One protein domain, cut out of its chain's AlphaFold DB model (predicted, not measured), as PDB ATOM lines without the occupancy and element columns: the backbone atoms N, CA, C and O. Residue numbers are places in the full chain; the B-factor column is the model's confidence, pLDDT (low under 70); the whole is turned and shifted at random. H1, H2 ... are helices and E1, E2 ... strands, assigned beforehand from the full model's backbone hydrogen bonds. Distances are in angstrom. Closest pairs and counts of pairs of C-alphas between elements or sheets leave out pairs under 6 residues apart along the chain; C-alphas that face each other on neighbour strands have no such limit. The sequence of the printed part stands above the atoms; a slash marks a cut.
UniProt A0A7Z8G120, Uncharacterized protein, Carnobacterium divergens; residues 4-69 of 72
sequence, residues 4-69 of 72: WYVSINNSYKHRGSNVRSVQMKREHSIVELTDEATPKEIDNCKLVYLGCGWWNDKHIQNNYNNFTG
ATOM      1  N   TRP A   4       9.096  23.366  36.651       98.31
ATOM      2  CA  TRP A   4       8.958  24.808  36.694       98.31
ATOM      3  C   TRP A   4       9.497  25.418  35.416       98.31
ATOM      4  O   TRP A   4      10.616  25.120  34.990       98.31
ATOM      5  N   TYR A   5       8.698  26.302  34.833       97.81
ATOM      6  CA  TYR A   5       9.064  27.076  33.662       97.81
ATOM      7  C   TYR A   5       8.715  28.546  33.861       97.81
ATOM      8  O   TYR A   5       7.805  28.894  34.620       97.81
ATOM      9  N   VAL A   6       9.402  29.408  33.121       97.56
ATOM     10  CA  VAL A   6       8.951  30.772  32.863       97.56
ATOM     11  C   VAL A   6       8.460  30.876  31.432       97.56
ATOM     12  O   VAL A   6       9.155  30.462  30.514       97.56
ATOM     13  N   SER A   7       7.284  31.459  31.235       96.25
ATOM     14  CA  SER A   7       6.816  31.866  29.914       96.25
ATOM     15  C   SER A   7       7.077  33.347  29.690       96.25
ATOM     16  O   SER A   7       6.628  34.196  30.466       96.25
ATOM     17  N   ILE A   8       7.790  33.648  28.608       93.31
ATOM     18  CA  ILE A   8       8.166  35.009  28.219       93.31
ATOM     19  C   ILE A   8       6.935  35.764  27.689       93.31
ATOM     20  O   ILE A   8       6.082  35.175  27.014       93.31
ATOM     21  N   ASN A   9       6.840  37.069  27.977       88.81
ATOM     22  CA  ASN A   9       5.791  37.982  27.497       88.81
ATOM     23  C   ASN A   9       4.363  37.525  27.829       88.81
ATOM     24  O   ASN A   9       3.428  37.797  27.073       88.81
ATOM     25  N   ASN A  10       4.191  36.775  28.925       86.12
ATOM     26  CA  ASN A  10       2.909  36.172  29.303       86.12
ATOM     27  C   ASN A  10       2.254  35.380  28.152       86.12
ATOM     28  O   ASN A  10       1.031  35.368  27.988       86.12
ATOM     29  N   SER A  11       3.075  34.717  27.332       86.19
ATOM     30  CA  SER A  11       2.602  33.920  26.195       86.19
ATOM     31  C   SER A  11       1.936  32.603  26.615       86.19
ATOM     32  O   SER A  11       1.249  31.979  25.804       86.19
ATOM     33  N   TYR A  12       2.051  32.206  27.887       86.94
ATOM     34  CA  TYR A  12       1.374  31.030  28.419       86.94
ATOM     35  C   TYR A  12      -0.135  31.238  28.511       86.94
ATOM     36  O   TYR A  12      -0.658  31.846  29.444       86.94
ATOM     37  N   LYS A  13      -0.851  30.677  27.540       79.50
ATOM     38  CA  LYS A  13      -2.321  30.685  27.494       79.50
ATOM     39  C   LYS A  13      -2.920  29.280  27.591       79.50
ATOM     40  O   LYS A  13      -4.135  29.126  27.500       79.50
ATOM     41  N   HIS A  14      -2.082  28.258  27.768       78.06
ATOM     42  CA  HIS A  14      -2.517  26.868  27.778       78.06
ATOM     43  C   HIS A  14      -3.166  26.483  29.117       78.06
ATOM     44  O   HIS A  14      -2.676  26.823  30.193       78.06
ATOM     45  N   ARG A  15      -4.289  25.764  29.042       71.94
ATOM     46  CA  ARG A  15      -5.078  25.273  30.187       71.94
ATOM     47  C   ARG A  15      -5.231  23.750  30.085       71.94
ATOM     48  O   ARG A  15      -6.341  23.231  30.105       71.94
ATOM     49  N   GLY A  16      -4.112  23.062  29.873       80.44
ATOM     50  CA  GLY A  16      -4.054  21.603  29.776       80.44
ATOM     51  C   GLY A  16      -4.160  20.924  31.141       80.44
ATOM     52  O   GLY A  16      -3.924  21.544  32.178       80.44
ATOM     53  N   SER A  17      -4.481  19.630  31.143       81.12
ATOM     54  CA  SER A  17      -4.570  18.809  32.361       81.12
ATOM     55  C   SER A  17      -3.232  18.640  33.090       81.12
ATOM     56  O   SER A  17      -3.217  18.284  34.264       81.12
ATOM     57  N   ASN A  18      -2.115  18.901  32.407       90.81
ATOM     58  CA  ASN A  18      -0.764  18.877  32.965       90.81
ATOM     59  C   ASN A  18      -0.394  20.158  33.734       90.81
ATOM     60  O   ASN A  18       0.651  20.205  34.380       90.81
ATOM     61  N   VAL A  19      -1.221  21.208  33.685       94.38
ATOM     62  CA  VAL A  19      -0.936  22.491  34.337       94.38
ATOM     63  C   VAL A  19      -1.420  22.473  35.785       94.38
ATOM     64  O   VAL A  19      -2.618  22.389  36.043       94.38
ATOM     65  N   ARG A  20      -0.495  22.608  36.741       94.31
ATOM     66  CA  ARG A  20      -0.825  22.709  38.173       94.31
ATOM     67  C   ARG A  20      -1.118  24.130  38.603       94.31
ATOM     68  O   ARG A  20      -2.109  24.379  39.283       94.31
ATOM     69  N   SER A  21      -0.248  25.061  38.233       94.69
ATOM     70  CA  SER A  21      -0.407  26.461  38.598       94.69
ATOM     71  C   SER A  21       0.232  27.371  37.559       94.69
ATOM     72  O   SER A  21       1.196  27.014  36.882       94.69
ATOM     73  N   VAL A  22      -0.351  28.559  37.409       95.00
ATOM     74  CA  VAL A  22       0.190  29.625  36.573       95.00
ATOM     75  C   VAL A  22       0.086  30.923  37.357       95.00
ATOM     76  O   VAL A  22      -1.012  31.347  37.714       95.00
ATOM     77  N   GLN A  23       1.224  31.555  37.616       95.38
ATOM     78  CA  GLN A  23       1.301  32.838  38.304       95.38
ATOM     79  C   GLN A  23       1.736  33.913  37.311       95.38
ATOM     80  O   GLN A  23       2.879  33.924  36.856       95.38
ATOM     81  N   MET A  24       0.818  34.818  36.985       93.88
ATOM     82  CA  MET A  24       1.081  35.944  36.089       93.88
ATOM     83  C   MET A  24       1.924  36.999  36.816       93.88
ATOM     84  O   MET A  24       1.573  37.436  37.915       93.88
ATOM     85  N   LYS A  25       3.029  37.421  36.204       92.69
ATOM     86  CA  LYS A  25       3.783  38.629  36.567       92.69
ATOM     87  C   LYS A  25       3.642  39.646  35.433       92.69
ATOM     88  O   LYS A  25       3.002  39.388  34.416       92.69
ATOM     89  N   ARG A  26       4.221  40.830  35.625       90.38
ATOM     90  CA  ARG A  26       4.102  41.936  34.668       90.38
ATOM     91  C   ARG A  26       4.632  41.562  33.274       90.38
ATOM     92  O   ARG A  26       3.916  41.745  32.301       90.38
ATOM     93  N   GLU A  27       5.826  40.970  33.209       91.44
ATOM     94  CA  GLU A  27       6.532  40.685  31.945       91.44
ATOM     95  C   GLU A  27       6.591  39.181  31.596       91.44
ATOM     96  O   GLU A  27       6.930  38.796  30.477       91.44
ATOM     97  N   HIS A  28       6.259  38.299  32.541       95.31
ATOM     98  CA  HIS A  28       6.383  36.848  32.388       95.31
ATOM     99  C   HIS A  28       5.427  36.091  33.301       95.31
ATOM    100  O   HIS A  28       4.887  36.634  34.261       95.31
ATOM    101  N   SER A  29       5.239  34.805  33.034       95.75
ATOM    102  CA  SER A  29       4.439  33.921  33.884       95.75
ATOM    103  C   SER A  29       5.287  32.792  34.438       95.75
ATOM    104  O   SER A  29       6.084  32.214  33.706       95.75
ATOM    105  N   ILE A  30       5.088  32.444  35.705       97.38
ATOM    106  CA  ILE A  30       5.679  31.250  36.316       97.38
ATOM    107  C   ILE A  30       4.680  30.108  36.147       97.38
ATOM    108  O   ILE A  30       3.516  30.249  36.527       97.38
ATOM    109  N   VAL A  31       5.124  28.998  35.569       97.19
ATOM    110  CA  VAL A  31       4.282  27.858  35.200       97.19
ATOM    111  C   VAL A  31       4.775  26.611  35.928       97.19
ATOM    112  O   VAL A  31       5.950  26.262  35.834       97.19
ATOM    113  N   GLU A  32       3.868  25.936  36.628       97.69
ATOM    114  CA  GLU A  32       4.094  24.635  37.257       97.69
ATOM    115  C   GLU A  32       3.357  23.551  36.466       97.69
ATOM    116  O   GLU A  32       2.129  23.600  36.334       97.69
ATOM    117  N   LEU A  33       4.093  22.547  35.986       96.75
ATOM    118  CA  LEU A  33       3.557  21.394  35.262       96.75
ATOM    119  C   LEU A  33       3.744  20.085  36.048       96.75
ATOM    120  O   LEU A  33       4.695  19.934  36.824       96.75
ATOM    121  N   THR A  34       2.836  19.125  35.850       95.81
ATOM    122  CA  THR A  34       2.944  17.750  36.378       95.81
ATOM    123  C   THR A  34       4.056  16.947  35.708       95.81
ATOM    124  O   THR A  34       4.695  16.123  36.377       95.81
ATOM    125  N   ASP A  35       4.287  17.241  34.427       95.06
ATOM    126  CA  ASP A  35       5.162  16.550  33.479       95.06
ATOM    127  C   ASP A  35       6.016  17.572  32.713       95.06
ATOM    128  O   ASP A  35       5.695  18.764  32.698       95.06
ATOM    129  N   GLU A  36       7.110  17.129  32.094       95.56
ATOM    130  CA  GLU A  36       7.936  18.011  31.263       95.56
ATOM    131  C   GLU A  36       7.140  18.538  30.071       95.56
ATOM    132  O   GLU A  36       6.397  17.800  29.421       95.56
ATOM    133  N   ALA A  37       7.324  19.821  29.767       94.62
ATOM    134  CA  ALA A  37       6.765  20.409  28.564       94.62
ATOM    135  C   ALA A  37       7.385  19.748  27.328       94.62
ATOM    136  O   ALA A  37       8.606  19.630  27.201       94.62
ATOM    137  N   THR A  38       6.540  19.366  26.378       94.81
ATOM    138  CA  THR A  38       6.990  18.883  25.075       94.81
ATOM    139  C   THR A  38       7.718  19.996  24.312       94.81
ATOM    140  O   THR A  38       7.410  21.177  24.499       94.81
ATOM    141  N   PRO A  39       8.618  19.670  23.364       95.75
ATOM    142  CA  PRO A  39       9.274  20.683  22.531       95.75
ATOM    143  C   PRO A  39       8.288  21.635  21.831       95.75
ATOM    144  O   PRO A  39       8.552  22.828  21.695       95.75
ATOM    145  N   LYS A  40       7.112  21.123  21.445       93.19
ATOM    146  CA  LYS A  40       6.036  21.913  20.842       93.19
ATOM    147  C   LYS A  40       5.418  22.907  21.829       93.19
ATOM    148  O   LYS A  40       5.161  24.047  21.455       93.19
ATOM    149  N   GLU A  41       5.157  22.497  23.070       92.31
ATOM    150  CA  GLU A  41       4.672  23.407  24.119       92.31
ATOM    151  C   GLU A  41       5.724  24.464  24.467       92.31
ATOM    152  O   GLU A  41       5.378  25.637  24.623       92.31
ATOM    153  N   ILE A  42       7.001  24.071  24.520       94.81
ATOM    154  CA  ILE A  42       8.121  24.981  24.779       94.81
ATOM    155  C   ILE A  42       8.170  26.096  23.735       94.81
ATOM    156  O   ILE A  42       8.208  27.271  24.107       94.81
ATOM    157  N   ASP A  43       8.118  25.754  22.447       93.50
ATOM    158  CA  ASP A  43       8.179  26.757  21.384       93.50
ATOM    159  C   ASP A  43       6.912  27.626  21.320       93.50
ATOM    160  O   ASP A  43       7.001  28.856  21.232       93.50
ATOM    161  N   ASN A  44       5.730  27.013  21.438       91.69
ATOM    162  CA  ASN A  44       4.453  27.728  21.354       91.69
ATOM    163  C   ASN A  44       4.245  28.713  22.509       91.69
ATOM    164  O   ASN A  44       3.675  29.784  22.313       91.69
ATOM    165  N   CYS A  45       4.666  28.346  23.720       92.75
ATOM    166  CA  CYS A  45       4.453  29.146  24.926       92.75
ATOM    167  C   CYS A  45       5.723  29.847  25.427       92.75
ATOM    168  O   CYS A  45       5.725  30.366  26.548       92.75
ATOM    169  N   LYS A  46       6.792  29.838  24.617       94.94
ATOM    170  CA  LYS A  46       8.094  30.456  24.911       94.94
ATOM    171  C   LYS A  46       8.567  30.128  26.326       94.94
ATOM    172  O   LYS A  46       8.846  31.024  27.125       94.94
ATOM    173  N   LEU A  47       8.571  28.830  26.639       96.12
ATOM    174  CA  LEU A  47       8.931  28.321  27.957       96.12
ATOM    175  C   LEU A  47      10.449  28.253  28.126       96.12
ATOM    176  O   LEU A  47      11.160  27.710  27.285       96.12
ATOM    177  N   VAL A  48      10.924  28.728  29.267       97.44
ATOM    178  CA  VAL A  48      12.297  28.577  29.743       97.44
ATOM    179  C   VAL A  48      12.268  27.667  30.957       97.44
ATOM    180  O   VAL A  48      11.561  27.948  31.923       97.44
ATOM    181  N   TYR A  49      13.008  26.565  30.906       97.88
ATOM    182  CA  TYR A  49      13.041  25.594  31.995       97.88
ATOM    183  C   TYR A  49      13.830  26.118  33.197       97.88
ATOM    184  O   TYR A  49      14.958  26.583  33.048       97.88
ATOM    185  N   LEU A  50      13.243  26.014  34.390       98.19
ATOM    186  CA  LEU A  50      13.885  26.386  35.652       98.19
ATOM    187  C   LEU A  50      14.397  25.176  36.435       98.19
ATOM    188  O   LEU A  50      15.386  25.290  37.155       98.19
ATOM    189  N   GLY A  51      13.725  24.030  36.333       98.19
ATOM    190  CA  GLY A  51      14.100  22.826  37.067       98.19
ATOM    191  C   GLY A  51      12.915  21.963  37.488       98.19
ATOM    192  O   GLY A  51      11.748  22.335  37.348       98.19
ATOM    193  N   CYS A  52      13.243  20.794  38.033       97.94
ATOM    194  CA  CYS A  52      12.305  19.878  38.665       97.94
ATOM    195  C   CYS A  52      12.503  19.916  40.184       97.94
ATOM    196  O   CYS A  52      13.646  19.914  40.645       97.94
ATOM    197  N   GLY A  53      11.407  19.949  40.946       97.62
ATOM    198  CA  GLY A  53      11.446  20.004  42.408       97.62
ATOM    199  C   GLY A  53      10.408  20.943  43.020       97.62
ATOM    200  O   GLY A  53       9.380  21.266  42.418       97.62
ATOM    201  N   TRP A  54      10.657  21.372  44.249       97.25
ATOM    202  CA  TRP A  54       9.826  22.366  44.922       97.25
ATOM    203  C   TRP A  54      10.236  23.772  44.496       97.25
ATOM    204  O   TRP A  54      11.402  24.027  44.221       97.25
ATOM    205  N   TRP A  55       9.278  24.705  44.463       96.94
ATOM    206  CA  TRP A  55       9.546  26.088  44.050       96.94
ATOM    207  C   TRP A  55      10.737  26.701  44.800       96.94
ATOM    208  O   TRP A  55      11.590  27.327  44.185       96.94
ATOM    209  N   ASN A  56      10.831  26.462  46.111       96.50
ATOM    210  CA  ASN A  56      11.876  27.019  46.971       96.50
ATOM    211  C   ASN A  56      13.230  26.290  46.876       96.50
ATOM    212  O   ASN A  56      14.148  26.639  47.619       96.50
ATOM    213  N   ASP A  57      13.383  25.291  46.001       98.06
ATOM    214  CA  ASP A  57      14.673  24.629  45.824       98.06
ATOM    215  C   ASP A  57      15.696  25.605  45.221       98.06
ATOM    216  O   ASP A  57      15.403  26.373  44.298       98.06
ATOM    217  N   LYS A  58      16.930  25.559  45.739       97.62
ATOM    218  CA  LYS A  58      17.982  26.539  45.427       97.62
ATOM    219  C   LYS A  58      18.268  26.653  43.927       97.62
ATOM    220  O   LYS A  58      18.461  27.758  43.434       97.62
ATOM    221  N   HIS A  59      18.292  25.543  43.189       97.44
ATOM    222  CA  HIS A  59      18.551  25.563  41.743       97.44
ATOM    223  C   HIS A  59      17.418  26.231  40.956       97.44
ATOM    224  O   HIS A  59      17.701  26.997  40.038       97.44
ATOM    225  N   ILE A  60      16.157  26.011  41.344       98.19
ATOM    226  CA  ILE A  60      14.991  26.644  40.708       98.19
ATOM    227  C   ILE A  60      14.991  28.149  40.981       98.19
ATOM    228  O   ILE A  60      14.842  28.936  40.045       98.19
ATOM    229  N   GLN A  61      15.221  28.556  42.234       97.94
ATOM    230  CA  GLN A  61      15.315  29.974  42.590       97.94
ATOM    231  C   GLN A  61      16.481  30.656  41.870       97.94
ATOM    232  O   GLN A  61      16.287  31.709  41.270       97.94
ATOM    233  N   ASN A  62      17.666  30.041  41.833       97.19
ATOM    234  CA  ASN A  62      18.811  30.590  41.103       97.19
ATOM    235  C   ASN A  62      18.501  30.786  39.611       97.19
ATOM    236  O   ASN A  62      18.794  31.843  39.062       97.19
ATOM    237  N   ASN A  63      17.869  29.806  38.959       97.94
ATOM    238  CA  ASN A  63      17.507  29.918  37.545       97.94
ATOM    239  C   ASN A  63      16.447  31.000  37.299       97.94
ATOM    240  O   ASN A  63      16.537  31.739  36.320       97.94
ATOM    241  N   TYR A  64      15.473  31.137  38.199       97.06
ATOM    242  CA  TYR A  64      14.464  32.194  38.119       97.06
ATOM    243  C   TYR A  64      15.071  33.596  38.293       97.06
ATOM    244  O   TYR A  64      14.728  34.532  37.568       97.06
ATOM    245  N   ASN A  65      16.010  33.736  39.222       95.50
ATOM    246  CA  ASN A  65      16.724  34.983  39.481       95.50
ATOM    247  C   ASN A  65      17.648  35.360  38.315       95.50
ATOM    248  O   ASN A  65      17.613  36.497  37.852       95.50
ATOM    249  N   ASN A  66      18.346  34.381  37.732       95.56
ATOM    250  CA  ASN A  66      19.101  34.568  36.491       95.56
ATOM    251  C   ASN A  66      18.202  35.018  35.329       95.56
ATOM    252  O   ASN A  66      18.573  35.925  34.592       95.56
ATOM    253  N   PHE A  67      17.013  34.422  35.176       94.50
ATOM    254  CA  PHE A  67      16.048  34.832  34.148       94.50
ATOM    255  C   PHE A  67      15.573  36.279  34.344       94.50
ATOM    256  O   PHE A  67      15.476  37.035  33.382       94.50
ATOM    257  N   THR A  68      15.262  36.668  35.583       92.62
ATOM    258  CA  THR A  68      14.737  38.009  35.892       92.62
ATOM    259  C   THR A  68      15.818  39.086  35.998       92.62
ATOM    260  O   THR A  68      15.482  40.265  36.094       92.62
ATOM    261  N   GLY A  69      17.100  38.710  35.990       87.44
ATOM    262  CA  GLY A  69      18.211  39.631  36.239       87.44
ATOM    263  C   GLY A  69      18.275  40.136  37.684       87.44
ATOM    264  O   GLY A  69      19.013  41.078  37.970       87.44
TER     265      GLY A  69
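This is residues 4 to 69 of the 72 residues of an uncharacterized protein of Carnobacterium divergens (UniProt A0A7Z8G120). A twisted antiparallel sheet, E2 E3 E1 E4, has H2 along one face and short H1 at the opposite face's margin. The printed part has 66 residues, mixed in class, with named elements E1 E2 E3 H1 E4 H2. It is compact, radius of gyration of the C-alphas 10.9 A, spanning 27 by 23 by 19 A.

E1, residues 4 to 8, neighbours E3, residues 28 to 33, with N 5 to O 31 2.9 A. E2, residues 19 to 24, and E3 form a hairpin with N 23 to O 30 2.9 A. H1, residues 39 to 44, joins E3 to E4, residues 47 to 52, in a strand-helix-strand unit split by E1, its crossover right-handed. H2, residues 58 to 68, runs along E4, closest at C-alphas 50 and 60, 5.2 A. Both helices have every O i to N i+4 pair within hydrogen-bond range.

C-alpha 4 is at (8.958, 24.808, 36.694), C-alpha 68 at (14.737, 38.009, 35.892). E3 measures 16.0 A, H2 15.3 A.

The printed part has no cut and no long link; no printed residue is under pLDDT 70.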